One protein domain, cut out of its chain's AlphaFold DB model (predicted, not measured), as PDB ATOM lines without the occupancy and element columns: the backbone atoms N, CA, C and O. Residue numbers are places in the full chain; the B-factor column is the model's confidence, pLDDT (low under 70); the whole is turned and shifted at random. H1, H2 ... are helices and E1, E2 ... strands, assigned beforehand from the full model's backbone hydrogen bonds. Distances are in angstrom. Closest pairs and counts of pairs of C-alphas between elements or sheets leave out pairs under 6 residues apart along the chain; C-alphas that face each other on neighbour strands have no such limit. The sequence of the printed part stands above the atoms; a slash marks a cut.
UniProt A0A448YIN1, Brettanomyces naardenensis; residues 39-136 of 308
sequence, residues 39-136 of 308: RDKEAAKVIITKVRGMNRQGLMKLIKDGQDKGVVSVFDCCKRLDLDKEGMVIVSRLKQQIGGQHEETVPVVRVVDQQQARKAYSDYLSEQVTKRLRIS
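What this domain is: This is residues 39 to 136 of the 308 residues of a protein of Brettanomyces naardenensis (UniProt A0A448YIN1). A strongly twisted sheet of four strands has helix H1 lying along it over one face, with the short helix H2 beside the strands, next to H1. The long hairpin of E3 and E4 reaches to one end of the model, with E3 bending by 86 degrees at residue 95, and helix H3 leaves the sheet toward the other end, where its residues 126 to 136 stick out as a free arm. The printed part has 98 residues, with three named helices and four named strands in the order H1, E1, E2, H2, E3, E4, H3, and its class is mixed, helices and strands. The sheet runs E2, E1, E4, E3 and is mixed, with E1 and E4 parallel and the other neighbours antiparallel. The whole is compact, with a radius of gyration of the C-alphas of 14.1 A, and spans 43 by 34 by 20 A.

How they stand to each other: Start with H1, residues 39 to 54, and with the sheet of E1, residues 59 to 64, E2, residues 67 to 73, E3, residues 86 to 98, and E4, residues 102 to 113. H1 is on this sheet at a height of 8.9 A, over E4 and E3 and only just over E1, where 3 of its C-alphas fall. It runs along the strands, at 4 degrees to E3 on the local plane; the closest C-alphas of these two are those of Ala 44 and Met 88, 6.6 A apart. Next along the printed part, E1 and E2 form a hairpin, where N 62 and O 70 are within hydrogen-bond range at 3.0 A. H2, residues 74 to 80, is on the sheet at a height of 7.4 A, over none of the strands. H1 touches it with residues 44 to 51 alone, opposite ways at a shallow tilt of 31 degrees, and the closest C-alphas are those of Ile 48 and Val 74, 6.4 A apart. E2, H2 and E3 form a split strand-helix-strand unit, two strands of one sheet that are not neighbours, with a helix between them along the chain and E1 and E4 between them in the sheet, and its crossover is right-handed. E3 and E4 form a hairpin, with N 106 and O 94 at 2.7 A. Look at parallel E1 and E4 for N 109 and O 61, at 2.8 A. H3, residues 114 to 136, is on the sheet at a height of 5.4 A, on the opposite face from H1; it lies over E3 and runs across the strands, at 67 degrees to E3 on the local plane. Its residues 114 to 121 touch residues 39 to 43 of H1, the same way at a steep tilt of 64 degrees, with the C-alphas of Ala 43 and Tyr 121 closest at 5.5 A. H2 and H3 are apart. In H1, H2 and H3 every O i to N i+4 pair is within hydrogen-bond range.

Where its parts are: Find C-alpha 39 at (11.580, 28.427, -4.027); from there H1 runs 23.0 A to residue 54. E1 covers 15.5 A, E2 16.7 A and H2 10.2 A. E3 begins at C-alpha 86, at (3.245, 33.995, 4.113), and measures 28.4 A; E4 measures 34.0 A. H3 runs 32.9 A to C-alpha 136 at (5.570, 16.016, -26.880).

The domain as a whole: The two C-alphas farthest apart are those of Gly 100 and Ser 136, at 43.3 A. Without residues 126 to 136, the body spans 39 by 27 by 20 A. The printed part has no cut, and its six links are tight. The mean pLDDT of the printed part is 84.7; look at residues 96 to 104 for the values under 70.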
ATOM      1  N   ARG A  39      12.867  28.999  -3.602       87.19
ATOM      2  CA  ARG A  39      11.580  28.427  -4.027       87.19
ATOM      3  C   ARG A  39      10.397  29.349  -3.741       87.19
ATOM      4  O   ARG A  39       9.510  29.461  -4.582       87.19
ATOM      5  N   ASP A  40      10.390  30.035  -2.602       88.12
ATOM      6  CA  ASP A  40       9.302  30.960  -2.244       88.12
ATOM      7  C   ASP A  40       9.310  32.191  -3.158       88.12
ATOM      8  O   ASP A  40       8.271  32.619  -3.667       88.12
ATOM      9  N   LYS A  41      10.509  32.705  -3.458       90.56
ATOM     10  CA  LYS A  41      10.701  33.798  -4.420       90.56
ATOM     11  C   LYS A  41      10.251  33.393  -5.826       90.56
ATOM     12  O   LYS A  41       9.647  34.198  -6.534       90.56
ATOM     13  N   GLU A  42      10.523  32.162  -6.253       89.56
ATOM     14  CA  GLU A  42      10.048  31.633  -7.538       89.56
ATOM     15  C   GLU A  42       8.526  31.484  -7.581       89.56
ATOM     16  O   GLU A  42       7.902  31.932  -8.548       89.56
ATOM     17  N   ALA A  43       7.918  30.945  -6.523       89.94
ATOM     18  CA  ALA A  43       6.468  30.840  -6.398       89.94
ATOM     19  C   ALA A  43       5.794  32.216  -6.540       89.94
ATOM     20  O   ALA A  43       4.890  32.388  -7.363       89.94
ATOM     21  N   ALA A  44       6.297  33.231  -5.831       90.19
ATOM     22  CA  ALA A  44       5.789  34.597  -5.929       90.19
ATOM     23  C   ALA A  44       5.988  35.206  -7.332       90.19
ATOM     24  O   ALA A  44       5.079  35.847  -7.866       90.19
ATOM     25  N   LYS A  45       7.131  34.959  -7.990       90.88
ATOM     26  CA  LYS A  45       7.374  35.395  -9.382       90.88
ATOM     27  C   LYS A  45       6.380  34.787 -10.369       90.88
ATOM     28  O   LYS A  45       5.945  35.482 -11.293       90.88
ATOM     29  N   VAL A  46       5.993  33.524 -10.188       90.88
ATOM     30  CA  VAL A  46       4.956  32.895 -11.019       90.88
ATOM     31  C   VAL A  46       3.624  33.621 -10.863       90.88
ATOM     32  O   VAL A  46       2.971  33.898 -11.870       90.88
ATOM     33  N   ILE A  47       3.236  33.984  -9.638       90.06
ATOM     34  CA  ILE A  47       2.011  34.756  -9.396       90.06
ATOM     35  C   ILE A  47       2.087  36.130 -10.069       90.06
ATOM     36  O   ILE A  47       1.175  36.473 -10.816       90.06
ATOM     37  N   ILE A  48       3.195  36.868  -9.916       90.25
ATOM     38  CA  ILE A  48       3.404  38.159 -10.602       90.25
ATOM     39  C   ILE A  48       3.230  38.005 -12.117       90.25
ATOM     40  O   ILE A  48       2.564  38.814 -12.761       90.25
ATOM     41  N   THR A  49       3.810  36.953 -12.693       89.69
ATOM     42  CA  THR A  49       3.756  36.698 -14.137       89.69
ATOM     43  C   THR A  49       2.332  36.368 -14.585       89.69
ATOM     44  O   THR A  49       1.874  36.895 -15.596       89.69
ATOM     45  N   LYS A  50       1.598  35.558 -13.811       88.75
ATOM     46  CA  LYS A  50       0.189  35.231 -14.074       88.75
ATOM     47  C   LYS A  50      -0.709  36.463 -13.982       88.75
ATOM     48  O   LYS A  50      -1.506  36.680 -14.887       88.75
ATOM     49  N   VAL A  51      -0.554  37.282 -12.942       88.00
ATOM     50  CA  VAL A  51      -1.337  38.514 -12.757       88.00
ATOM     51  C   VAL A  51      -1.070  39.492 -13.900       88.00
ATOM     52  O   VAL A  51      -2.018  39.968 -14.516       88.00
ATOM     53  N   ARG A  52       0.200  39.712 -14.270       87.50
ATOM     54  CA  ARG A  52       0.558  40.587 -15.403       87.50
ATOM     55  C   ARG A  52       0.120  40.054 -16.766       87.50
ATOM     56  O   ARG A  52      -0.089  40.836 -17.687       87.50
ATOM     57  N   GLY A  53       0.016  38.733 -16.899       84.94
ATOM     58  CA  GLY A  53      -0.535  38.092 -18.090       84.94
ATOM     59  C   GLY A  53      -2.045  38.293 -18.235       84.94
ATOM     60  O   GLY A  53      -2.532  38.304 -19.358       84.94
ATOM     61  N   MET A  54      -2.775  38.462 -17.125       83.56
ATOM     62  CA  MET A  54      -4.223  38.724 -17.131       83.56
ATOM     63  C   MET A  54      -4.542  40.217 -17.232       83.56
ATOM     64  O   MET A  54      -5.423  40.600 -17.993       83.56
ATOM     65  N   ASN A  55      -3.808  41.051 -16.493       83.94
ATOM     66  CA  ASN A  55      -3.936  42.502 -16.507       83.94
ATOM     67  C   ASN A  55      -2.550  43.140 -16.694       83.94
ATOM     68  O   ASN A  55      -1.656  42.962 -15.864       83.94
ATOM     69  N   ARG A  56      -2.375  43.951 -17.746       80.38
ATOM     70  CA  ARG A  56      -1.106  44.644 -18.038       80.38
ATOM     71  C   ARG A  56      -0.642  45.576 -16.915       80.38
ATOM     72  O   ARG A  56       0.568  45.686 -16.697       80.38
ATOM     73  N   GLN A  57      -1.578  46.204 -16.205       81.19
ATOM     74  CA  GLN A  57      -1.331  47.089 -15.064       81.19
ATOM     75  C   GLN A  57      -0.890  46.317 -13.809       81.19
ATOM     76  O   GLN A  57      -0.265  46.890 -12.921       81.19
ATOM     77  N   GLY A  58      -1.139  45.002 -13.746       83.38
ATOM     78  CA  GLY A  58      -0.743  44.165 -12.612       83.38
ATOM     79  C   GLY A  58      -1.595  44.375 -11.357       83.38
ATOM     80  O   GLY A  58      -1.112  44.140 -10.249       83.38
ATOM     81  N   LEU A  59      -2.836  44.834 -11.529       87.44
ATOM     82  CA  LEU A  59      -3.803  45.005 -10.450       87.44
ATOM     83  C   LEU A  59      -4.428  43.665 -10.062       87.44
ATOM     84  O   LEU A  59      -4.707  42.821 -10.915       87.44
ATOM     85  N   MET A  60      -4.655  43.477  -8.767       88.62
ATOM     86  CA  MET A  60      -5.286  42.284  -8.218       88.62
ATOM     87  C   MET A  60      -6.132  42.633  -7.001       88.62
ATOM     88  O   MET A  60      -5.821  43.564  -6.262       88.62
ATOM     89  N   LYS A  61      -7.186  41.857  -6.767       89.25
ATOM     90  CA  LYS A  61      -7.989  41.967  -5.553       89.25
ATOM     91  C   LYS A  61      -7.356  41.115  -4.456       89.25
ATOM     92  O   LYS A  61      -7.206  39.907  -4.645       89.25
ATOM     93  N   LEU A  62      -6.944  41.733  -3.353       89.12
ATOM     94  CA  LEU A  62      -6.188  41.071  -2.290       89.12
ATOM     95  C   LEU A  62      -7.105  40.638  -1.144       89.12
ATOM     96  O   LEU A  62      -7.747  41.473  -0.517       89.12
ATOM     97  N   ILE A  63      -7.087  39.349  -0.811       89.44
ATOM     98  CA  ILE A  63      -7.724  38.810   0.393       89.44
ATOM     99  C   ILE A  63      -6.623  38.397   1.365       89.44
ATOM    100  O   ILE A  63      -5.825  37.511   1.055       89.44
ATOM    101  N   LYS A  64      -6.576  39.012   2.544       88.06
ATOM    102  CA  LYS A  64      -5.640  38.643   3.613       88.06
ATOM    103  C   LYS A  64      -6.428  38.397   4.897       88.06
ATOM    104  O   LYS A  64      -7.282  39.205   5.241       88.06
ATOM    105  N   ASP A  65      -6.173  37.266   5.551       82.56
ATOM    106  CA  ASP A  65      -6.805  36.872   6.821       82.56
ATOM    107  C   ASP A  65      -8.346  36.874   6.775       82.56
ATOM    108  O   ASP A  65      -9.029  37.225   7.728       82.56
ATOM    109  N   GLY A  66      -8.910  36.512   5.616       79.12
ATOM    110  CA  GLY A  66     -10.358  36.506   5.381       79.12
ATOM    111  C   GLY A  66     -10.971  37.880   5.090       79.12
ATOM    112  O   GLY A  66     -12.146  37.946   4.745       79.12
ATOM    113  N   GLN A  67     -10.186  38.959   5.154       84.50
ATOM    114  CA  GLN A  67     -10.631  40.314   4.841       84.50
ATOM    115  C   GLN A  67     -10.225  40.736   3.429       84.50
ATOM    116  O   GLN A  67      -9.103  40.498   2.970       84.50
ATOM    117  N   ASP A  68     -11.155  41.398   2.747       87.00
ATOM    118  CA  ASP A  68     -10.939  42.008   1.442       87.00
ATOM    119  C   ASP A  68     -10.219  43.351   1.607       87.00
ATOM    120  O   ASP A  68     -10.757  44.292   2.187       87.00
ATOM    121  N   LYS A  69      -8.984  43.438   1.108       83.88
ATOM    122  CA  LYS A  69      -8.170  44.664   1.129       83.88
ATOM    123  C   LYS A  69      -8.351  45.515  -0.131       83.88
ATOM    124  O   LYS A  69      -7.638  46.502  -0.302       83.88
ATOM    125  N   GLY A  70      -9.286  45.145  -1.007       84.50
ATOM    126  CA  GLY A  70      -9.569  45.859  -2.245       84.50
ATOM    127  C   GLY A  70      -8.551  45.581  -3.350       84.50
ATOM    128  O   GLY A  70      -7.824  44.581  -3.335       84.50
ATOM    129  N   VAL A  71      -8.534  46.458  -4.356       86.06
ATOM    130  CA  VAL A  71      -7.668  46.334  -5.536       86.06
ATOM    131  C   VAL A  71      -6.312  46.971  -5.249       86.06
ATOM    132  O   VAL A  71      -6.217  48.166  -4.984       86.06
ATOM    133  N   VAL A  72      -5.254  46.168  -5.317       88.06
ATOM    134  CA  VAL A  72      -3.874  46.566  -5.023       88.06
ATOM    135  C   VAL A  72      -2.956  46.104  -6.157       88.06
ATOM    136  O   VAL A  72      -3.220  45.109  -6.832       88.06
ATOM    137  N   SER A  73      -1.850  46.814  -6.375       88.31
ATOM    138  CA  SER A  73      -0.792  46.366  -7.284       88.31
ATOM    139  C   SER A  73      -0.081  45.128  -6.732       88.31
ATOM    140  O   SER A  73       0.329  45.089  -5.568       88.31
ATOM    141  N   VAL A  74       0.148  44.128  -7.589       87.75
ATOM    142  CA  VAL A  74       0.888  42.910  -7.218       87.75
ATOM    143  C   VAL A  74       2.299  43.222  -6.706       87.75
ATOM    144  O   VAL A  74       2.800  42.547  -5.812       87.75
ATOM    145  N   PHE A  75       2.942  44.271  -7.228       87.38
ATOM    146  CA  PHE A  75       4.287  44.665  -6.807       87.38
ATOM    147  C   PHE A  75       4.304  45.249  -5.397       87.38
ATOM    148  O   PHE A  75       5.198  44.922  -4.617       87.38
ATOM    149  N   ASP A  76       3.315  46.074  -5.060       86.19
ATOM    150  CA  ASP A  76       3.227  46.679  -3.731       86.19
ATOM    151  C   ASP A  76       2.877  45.637  -2.671       86.19
ATOM    152  O   ASP A  76       3.403  45.688  -1.559       86.19
ATOM    153  N   CYS A  77       2.071  44.638  -3.043       85.81
ATOM    154  CA  CYS A  77       1.819  43.472  -2.205       85.81
ATOM    155  C   CYS A  77       3.109  42.677  -1.950       85.81
ATOM    156  O   CYS A  77       3.457  42.436  -0.797       85.81
ATOM    157  N   CYS A  78       3.866  42.330  -2.997       86.00
ATOM    158  CA  CYS A  78       5.116  41.569  -2.875       86.00
ATOM    159  C   CYS A  78       6.177  42.265  -2.012       86.00
ATOM    160  O   CYS A  78       6.890  41.593  -1.276       86.00
ATOM    161  N   LYS A  79       6.270  43.600  -2.073       86.12
ATOM    162  CA  LYS A  79       7.224  44.373  -1.260       86.12
ATOM    163  C   LYS A  79       6.917  44.328   0.240       86.12
ATOM    164  O   LYS A  79       7.831  44.493   1.045       86.12
ATOM    165  N   ARG A  80       5.640  44.181   0.603       85.56
ATOM    166  CA  ARG A  80       5.151  44.178   1.994       85.56
ATOM    167  C   ARG A  80       4.981  42.770   2.568       85.56
ATOM    168  O   ARG A  80       4.735  42.642   3.761       85.56
ATOM    169  N   LEU A  81       5.072  41.742   1.727       87.00
ATOM    170  CA  LEU A  81       4.865  40.350   2.104       87.00
ATOM    171  C   LEU A  81       6.150  39.739   2.673       87.00
ATOM    172  O   LEU A  81       7.218  39.865   2.072       87.00
ATOM    173  N   ASP A  82       6.026  39.033   3.793       88.88
ATOM    174  CA  ASP A  82       7.115  38.240   4.361       88.88
ATOM    175  C   ASP A  82       7.029  36.789   3.869       88.88
ATOM    176  O   ASP A  82       6.189  36.014   4.324       88.88
ATOM    177  N   LEU A  83       7.902  36.430   2.922       87.75
ATOM    178  CA  LEU A  83       7.902  35.116   2.269       87.75
ATOM    179  C   LEU A  83       8.347  33.955   3.175       87.75
ATOM    180  O   LEU A  83       8.184  32.790   2.801       87.75
ATOM    181  N   ASP A  84       8.914  34.249   4.347       86.56
ATOM    182  CA  ASP A  84       9.285  33.210   5.312       86.56
ATOM    183  C   ASP A  84       8.062  32.637   6.040       86.56
ATOM    184  O   ASP A  84       8.093  31.491   6.487       86.56
ATOM    185  N   LYS A  85       6.967  33.404   6.117       88.31
ATOM    186  CA  LYS A  85       5.740  33.026   6.834       88.31
ATOM    187  C   LYS A  85       4.541  32.902   5.903       88.31
ATOM    188  O   LYS A  85       3.766  31.952   6.003       88.31
ATOM    189  N   GLU A  86       4.414  33.835   4.968       90.56
ATOM    190  CA  GLU A  86       3.245  33.995   4.113       90.56
ATOM    191  C   GLU A  86       3.606  33.806   2.632       90.56
ATOM    192  O   GLU A  86       4.735  33.998   2.187       90.56
ATOM    193  N   GLY A  87       2.613  33.453   1.828       89.88
ATOM    194  CA  GLY A  87       2.709  33.352   0.382       89.88
ATOM    195  C   GLY A  87       1.400  33.751  -0.289       89.88
ATOM    196  O   GLY A  87       0.453  34.192   0.357       89.88
ATOM    197  N   MET A  88       1.339  33.622  -1.613       90.44
ATOM    198  CA  MET A  88       0.180  34.049  -2.401       90.44
ATOM    199  C   MET A  88      -0.326  32.934  -3.303       90.44
ATOM    200  O   MET A  88       0.460  32.249  -3.959       90.44
ATOM    201  N   VAL A  89      -1.649  32.823  -3.403       90.94
ATOM    202  CA  VAL A  89      -2.328  31.908  -4.323       90.94
ATOM    203  C   VAL A  89      -3.458  32.647  -5.036       90.94
ATOM    204  O   VAL A  89      -4.224  33.387  -4.423       90.94
ATOM    205  N   ILE A  90      -3.566  32.456  -6.353       89.81
ATOM    206  CA  ILE A  90      -4.696  32.965  -7.141       89.81
ATOM    207  C   ILE A  90      -5.877  32.018  -6.924       89.81
ATOM    208  O   ILE A  90      -5.770  30.838  -7.251       89.81
ATOM    209  N   VAL A  91      -6.985  32.536  -6.397       86.56
ATOM    210  CA  VAL A  91      -8.180  31.743  -6.061       86.56
ATOM    211  C   VAL A  91      -9.234  31.839  -7.158       86.56
ATOM    212  O   VAL A  91      -9.826  30.839  -7.542       86.56
ATOM    213  N   SER A  92      -9.465  33.043  -7.682       82.88
ATOM    214  CA  SER A  92     -10.513  33.287  -8.675       82.88
ATOM    215  C   SER A  92     -10.120  34.397  -9.646       82.88
ATOM    216  O   SER A  92      -9.088  35.057  -9.493       82.88
ATOM    217  N   ARG A  93     -10.938  34.587 -10.677       83.62
ATOM    218  CA  ARG A  93     -10.806  35.635 -11.687       83.62
ATOM    219  C   ARG A  93     -12.132  36.374 -11.761       83.62
ATOM    220  O   ARG A  93     -13.152  35.756 -12.047       83.62
ATOM    221  N   LEU A  94     -12.112  37.673 -11.501       78.31
ATOM    222  CA  LEU A  94     -13.288  38.527 -11.612       78.31
ATOM    223  C   LEU A  94     -13.158  39.382 -12.862       78.31
ATOM    224  O   LEU A  94     -12.086  39.909 -13.141       78.31
ATOM    225  N   LYS A  95     -14.239  39.528 -13.623       75.69
ATOM    226  CA  LYS A  95     -14.314  40.553 -14.664       75.69
ATOM    227  C   LYS A  95     -14.790  41.831 -13.997       75.69
ATOM    228  O   LYS A  95     -15.856  41.832 -13.388       75.69
ATOM    229  N   GLN A  96     -13.984  42.881 -14.055       67.94
ATOM    230  CA  GLN A  96     -14.340  44.167 -13.479       67.94
ATOM    231  C   GLN A  96     -14.019  45.270 -14.481       67.94
ATOM    232  O   GLN A  96     -12.964  45.277 -15.114       67.94
ATOM    233  N   GLN A  97     -14.951  46.203 -14.636       59.44
ATOM    234  CA  GLN A  97     -14.765  47.360 -15.495       59.44
ATOM    235  C   GLN A  97     -13.839  48.341 -14.766       59.44
ATOM    236  O   GLN A  97     -14.240  48.994 -13.802       59.44
ATOM    237  N   ILE A  98     -12.574  48.398 -15.176       57.84
ATOM    238  CA  ILE A  98     -11.605  49.355 -14.635       57.84
ATOM    239  C   ILE A  98     -11.617  50.575 -15.559       57.84
ATOM    240  O   ILE A  98     -11.340  50.462 -16.749       57.84
ATOM    241  N   GLY A  99     -11.965  51.747 -15.022       56.81
ATOM    242  CA  GLY A  99     -11.904  53.012 -15.770       56.81
ATOM    243  C   GLY A  99     -12.986  53.204 -16.842       56.81
ATOM    244  O   GLY A  99     -12.781  53.969 -17.777       56.81
ATOM    245  N   GLY A 100     -14.129  52.518 -16.739       55.75
ATOM    246  CA  GLY A 100     -15.334  52.812 -17.529       55.75
ATOM    247  C   GLY A 100     -15.332  52.387 -19.006       55.75
ATOM    248  O   GLY A 100     -16.399  52.396 -19.608       55.75
ATOM    249  N   GLN A 101     -14.207  51.960 -19.597       54.50
ATOM    250  CA  GLN A 101     -14.144  51.687 -21.048       54.50
ATOM    251  C   GLN A 101     -13.803  50.240 -21.447       54.50
ATOM    252  O   GLN A 101     -14.169  49.835 -22.548       54.50
ATOM    253  N   HIS A 102     -13.201  49.419 -20.575       58.62
ATOM    254  CA  HIS A 102     -12.914  48.009 -20.889       58.62
ATOM    255  C   HIS A 102     -13.154  47.067 -19.697       58.62
ATOM    256  O   HIS A 102     -12.781  47.367 -18.562       58.62
ATOM    257  N   GLU A 103     -13.776  45.910 -19.961       66.25
ATOM    258  CA  GLU A 103     -13.823  44.792 -19.014       66.25
ATOM    259  C   GLU A 103     -12.430  44.163 -18.913       66.25
ATOM    260  O   GLU A 103     -12.004  43.411 -19.793       66.25
ATOM    261  N   GLU A 104     -11.708  44.445 -17.831       69.12
ATOM    262  CA  GLU A 104     -10.458  43.753 -17.532       69.12
ATOM    263  C   GLU A 104     -10.707  42.616 -16.536       69.12
ATOM    264  O   GLU A 104     -11.535  42.695 -15.626       69.12
ATOM    265  N   THR A 105      -9.980  41.511 -16.705       78.31
ATOM    266  CA  THR A 105     -10.038  40.404 -15.746       78.31
ATOM    267  C   THR A 105      -9.072  40.683 -14.600       78.31
ATOM    268  O   THR A 105      -7.856  40.579 -14.765       78.31
ATOM    269  N   VAL A 106      -9.611  41.015 -13.429       83.88
ATOM    270  CA  VAL A 106      -8.862  41.231 -12.191       83.88
ATOM    271  C   VAL A 106      -8.762  39.908 -11.424       83.88
ATOM    272  O   VAL A 106      -9.777  39.355 -10.988       83.88
ATOM    273  N   PRO A 107      -7.553  39.350 -11.244       87.88
ATOM    274  CA  PRO A 107      -7.376  38.145 -10.448       87.88
ATOM    275  C   PRO A 107      -7.600  38.434  -8.960       87.88
ATOM    276  O   PRO A 107      -7.152  39.453  -8.431       87.88
ATOM    277  N   VAL A 108      -8.253  37.495  -8.277       88.88
ATOM    278  CA  VAL A 108      -8.399  37.488  -6.819       88.88
ATOM    279  C   VAL A 108      -7.273  36.652  -6.234       88.88
ATOM    280  O   VAL A 108      -7.168  35.449  -6.503       88.88
ATOM    281  N   VAL A 109      -6.424  37.294  -5.442       90.69
ATOM    282  CA  VAL A 109      -5.248  36.690  -4.823       90.69
ATOM    283  C   VAL A 109      -5.451  36.643  -3.320       90.69
ATOM    284  O   VAL A 109      -5.747  37.656  -2.691       90.69
ATOM    285  N   ARG A 110      -5.274  35.455  -2.747       91.88
ATOM    286  CA  ARG A 110      -5.331  35.231  -1.307       91.88
ATOM    287  C   ARG A 110      -3.921  35.093  -0.744       91.88
ATOM    288  O   ARG A 110      -3.099  34.374  -1.316       91.88
ATOM    289  N   VAL A 111      -3.671  35.758   0.380       92.00
ATOM    290  CA  VAL A 111      -2.494  35.516   1.221       92.00
ATOM    291  C   VAL A 111      -2.749  34.262   2.045       92.00
ATOM    292  O   VAL A 111      -3.797  34.132   2.680       92.00
ATOM    293  N   VAL A 112      -1.821  33.318   1.970       92.12
ATOM    294  CA  VAL A 112      -1.898  32.004   2.617       92.12
ATOM    295  C   VAL A 112      -0.573  31.679   3.293       92.12
ATOM    296  O   VAL A 112       0.423  32.356   3.050       92.12
ATOM    297  N   ASP A 113      -0.532  30.608   4.075       92.88
ATOM    298  CA  ASP A 113       0.706  30.131   4.689       92.88
ATOM    299  C   ASP A 113       1.742  29.700   3.644       92.88
ATOM    300  O   ASP A 113       1.407  29.193   2.563       92.88
ATOM    301  N   GLN A 114       3.023  29.811   4.003       91.56
ATOM    302  CA  GLN A 114       4.147  29.412   3.150       91.56
ATOM    303  C   GLN A 114       3.989  27.988   2.585       91.56
ATOM    304  O   GLN A 114       4.228  27.753   1.398       91.56
ATOM    305  N   GLN A 115       3.544  27.023   3.399       91.56
ATOM    306  CA  GLN A 115       3.371  25.637   2.949       91.56
ATOM    307  C   GLN A 115       2.292  25.498   1.870       91.56
ATOM    308  O   GLN A 115       2.486  24.780   0.886       91.56
ATOM    309  N   GLN A 116       1.176  26.218   2.011       90.50
ATOM    310  CA  GLN A 116       0.098  26.204   1.021       90.50
ATOM    311  C   GLN A 116       0.551  26.849  -0.291       90.50
ATOM    312  O   GLN A 116       0.294  26.306  -1.367       90.50
ATOM    313  N   ALA A 117       1.293  27.957  -0.214       89.44
ATOM    314  CA  ALA A 117       1.868  28.600  -1.391       89.44
ATOM    315  C   ALA A 117       2.871  27.684  -2.118       89.44
ATOM    316  O   ALA A 117       2.838  27.577  -3.346       89.44
ATOM    317  N   ARG A 118       3.714  26.954  -1.375       91.31
ATOM    318  CA  ARG A 118       4.639  25.957  -1.941       91.31
ATOM    319  C   ARG A 118       3.910  24.799  -2.610       91.31
ATOM    320  O   ARG A 118       4.307  24.396  -3.701       91.31
ATOM    321  N   LYS A 119       2.842  24.288  -1.992       92.38
ATOM    322  CA  LYS A 119       2.006  23.239  -2.588       92.38
ATOM    323  C   LYS A 119       1.420  23.710  -3.920       92.38
ATOM    324  O   LYS A 119       1.634  23.058  -4.935       92.38
ATOM    325  N   ALA A 120       0.810  24.895  -3.943       89.56
ATOM    326  CA  ALA A 120       0.261  25.478  -5.167       89.56
ATOM    327  C   ALA A 120       1.330  25.700  -6.257       89.56
ATOM    328  O   ALA A 120       1.056  25.547  -7.450       89.56
ATOM    329  N   TYR A 121       2.562  26.046  -5.869       92.25
ATOM    330  CA  TYR A 121       3.684  26.152  -6.803       92.25
ATOM    331  C   TYR A 121       4.127  24.789  -7.351       92.25
ATOM    332  O   TYR A 121       4.354  24.662  -8.556       92.25
ATOM    333  N   SER A 122       4.195  23.762  -6.501       90.44
ATOM    334  CA  SER A 122       4.476  22.387  -6.922       90.44
ATOM    335  C   SER A 122       3.426  21.891  -7.917       90.44
ATOM    336  O   SER A 122       3.786  21.402  -8.987       90.44
ATOM    337  N   ASP A 123       2.141  22.099  -7.618       90.50
ATOM    338  CA  ASP A 123       1.031  21.727  -8.501       90.50
ATOM    339  C   ASP A 123       1.138  22.438  -9.858       90.50
ATOM    340  O   ASP A 123       0.960  21.822 -10.910       90.50
ATOM    341  N   TYR A 124       1.521  23.719  -9.861       89.44
ATOM    342  CA  TYR A 124       1.783  24.462 -11.093       89.44
ATOM    343  C   TYR A 124       2.936  23.865 -11.914       89.44
ATOM    344  O   TYR A 124       2.808  23.742 -13.132       89.44
ATOM    345  N   LEU A 125       4.054  23.488 -11.285       89.50
ATOM    346  CA  LEU A 125       5.173  22.853 -11.989       89.50
ATOM    347  C   LEU A 125       4.760  21.506 -12.582       89.50
ATOM    348  O   LEU A 125       5.045  21.239 -13.750       89.50
ATOM    349  N   SER A 126       4.040  20.692 -11.810       87.06
ATOM    350  CA  SER A 126       3.475  19.432 -12.291       87.06
ATOM    351  C   SER A 126       2.551  19.661 -13.486       87.06
ATOM    352  O   SER A 126       2.681  18.973 -14.494       87.06
ATOM    353  N   GLU A 127       1.684  20.675 -13.443       87.38
ATOM    354  CA  GLU A 127       0.811  21.032 -14.562       87.38
ATOM    355  C   GLU A 127       1.609  21.456 -15.809       87.38
ATOM    356  O   GLU A 127       1.267  21.064 -16.924       87.38
ATOM    357  N   GLN A 128       2.695  22.223 -15.652       86.62
ATOM    358  CA  GLN A 128       3.569  22.608 -16.770       86.62
ATOM    359  C   GLN A 128       4.271  21.400 -17.394       86.62
ATOM    360  O   GLN A 128       4.328  21.285 -18.621       86.62
ATOM    361  N   VAL A 129       4.772  20.480 -16.567       86.69
ATOM    362  CA  VAL A 129       5.379  19.228 -17.036       86.69
ATOM    363  C   VAL A 129       4.342  18.394 -17.782       86.69
ATOM    364  O   VAL A 129       4.604  17.978 -18.908       86.69
ATOM    365  N   THR A 130       3.139  18.227 -17.228       81.56
ATOM    366  CA  THR A 130       2.036  17.508 -17.880       81.56
ATOM    367  C   THR A 130       1.636  18.165 -19.202       81.56
ATOM    368  O   THR A 130       1.492  17.471 -20.205       81.56
ATOM    369  N   LYS A 131       1.525  19.499 -19.267       82.88
ATOM    370  CA  LYS A 131       1.242  20.224 -20.521       82.88
ATOM    371  C   LYS A 131       2.333  20.003 -21.564       82.88
ATOM    372  O   LYS A 131       2.020  19.706 -22.715       82.88
ATOM    373  N   ARG A 132       3.608  20.091 -21.173       83.69
ATOM    374  CA  ARG A 132       4.739  19.834 -22.076       83.69
ATOM    375  C   ARG A 132       4.742  18.384 -22.567       83.69
ATOM    376  O   ARG A 132       4.927  18.163 -23.759       83.69
ATOM    377  N   LEU A 133       4.501  17.418 -21.681       81.25
ATOM    378  CA  LEU A 133       4.389  15.997 -22.025       81.25
ATOM    379  C   LEU A 133       3.188  15.709 -22.928       81.25
ATOM    380  O   LEU A 133       3.283  14.859 -23.803       81.25
ATOM    381  N   ARG A 134       2.077  16.434 -22.772       78.88
ATOM    382  CA  ARG A 134       0.904  16.309 -23.648       78.88
ATOM    383  C   ARG A 134       1.218  16.719 -25.081       78.88
ATOM    384  O   ARG A 134       0.733  16.079 -26.009       78.88
ATOM    385  N   ILE A 135       2.021  17.768 -25.243       78.94
ATOM    386  CA  ILE A 135       2.458  18.257 -26.553       78.94
ATOM    387  C   ILE A 135       3.502  17.311 -27.156       78.94
ATOM    388  O   ILE A 135       3.411  16.985 -28.335       78.94
ATOM    389  N   SER A 136       4.476  16.848 -26.366       80.75
ATOM    390  CA  SER A 136       5.570  16.016 -26.880       80.75
ATOM    391  C   SER A 136       5.204  14.541 -27.054       80.75
ATOM    392  O   SER A 136       5.744  13.887 -27.936       80.75
TER     393      SER A 136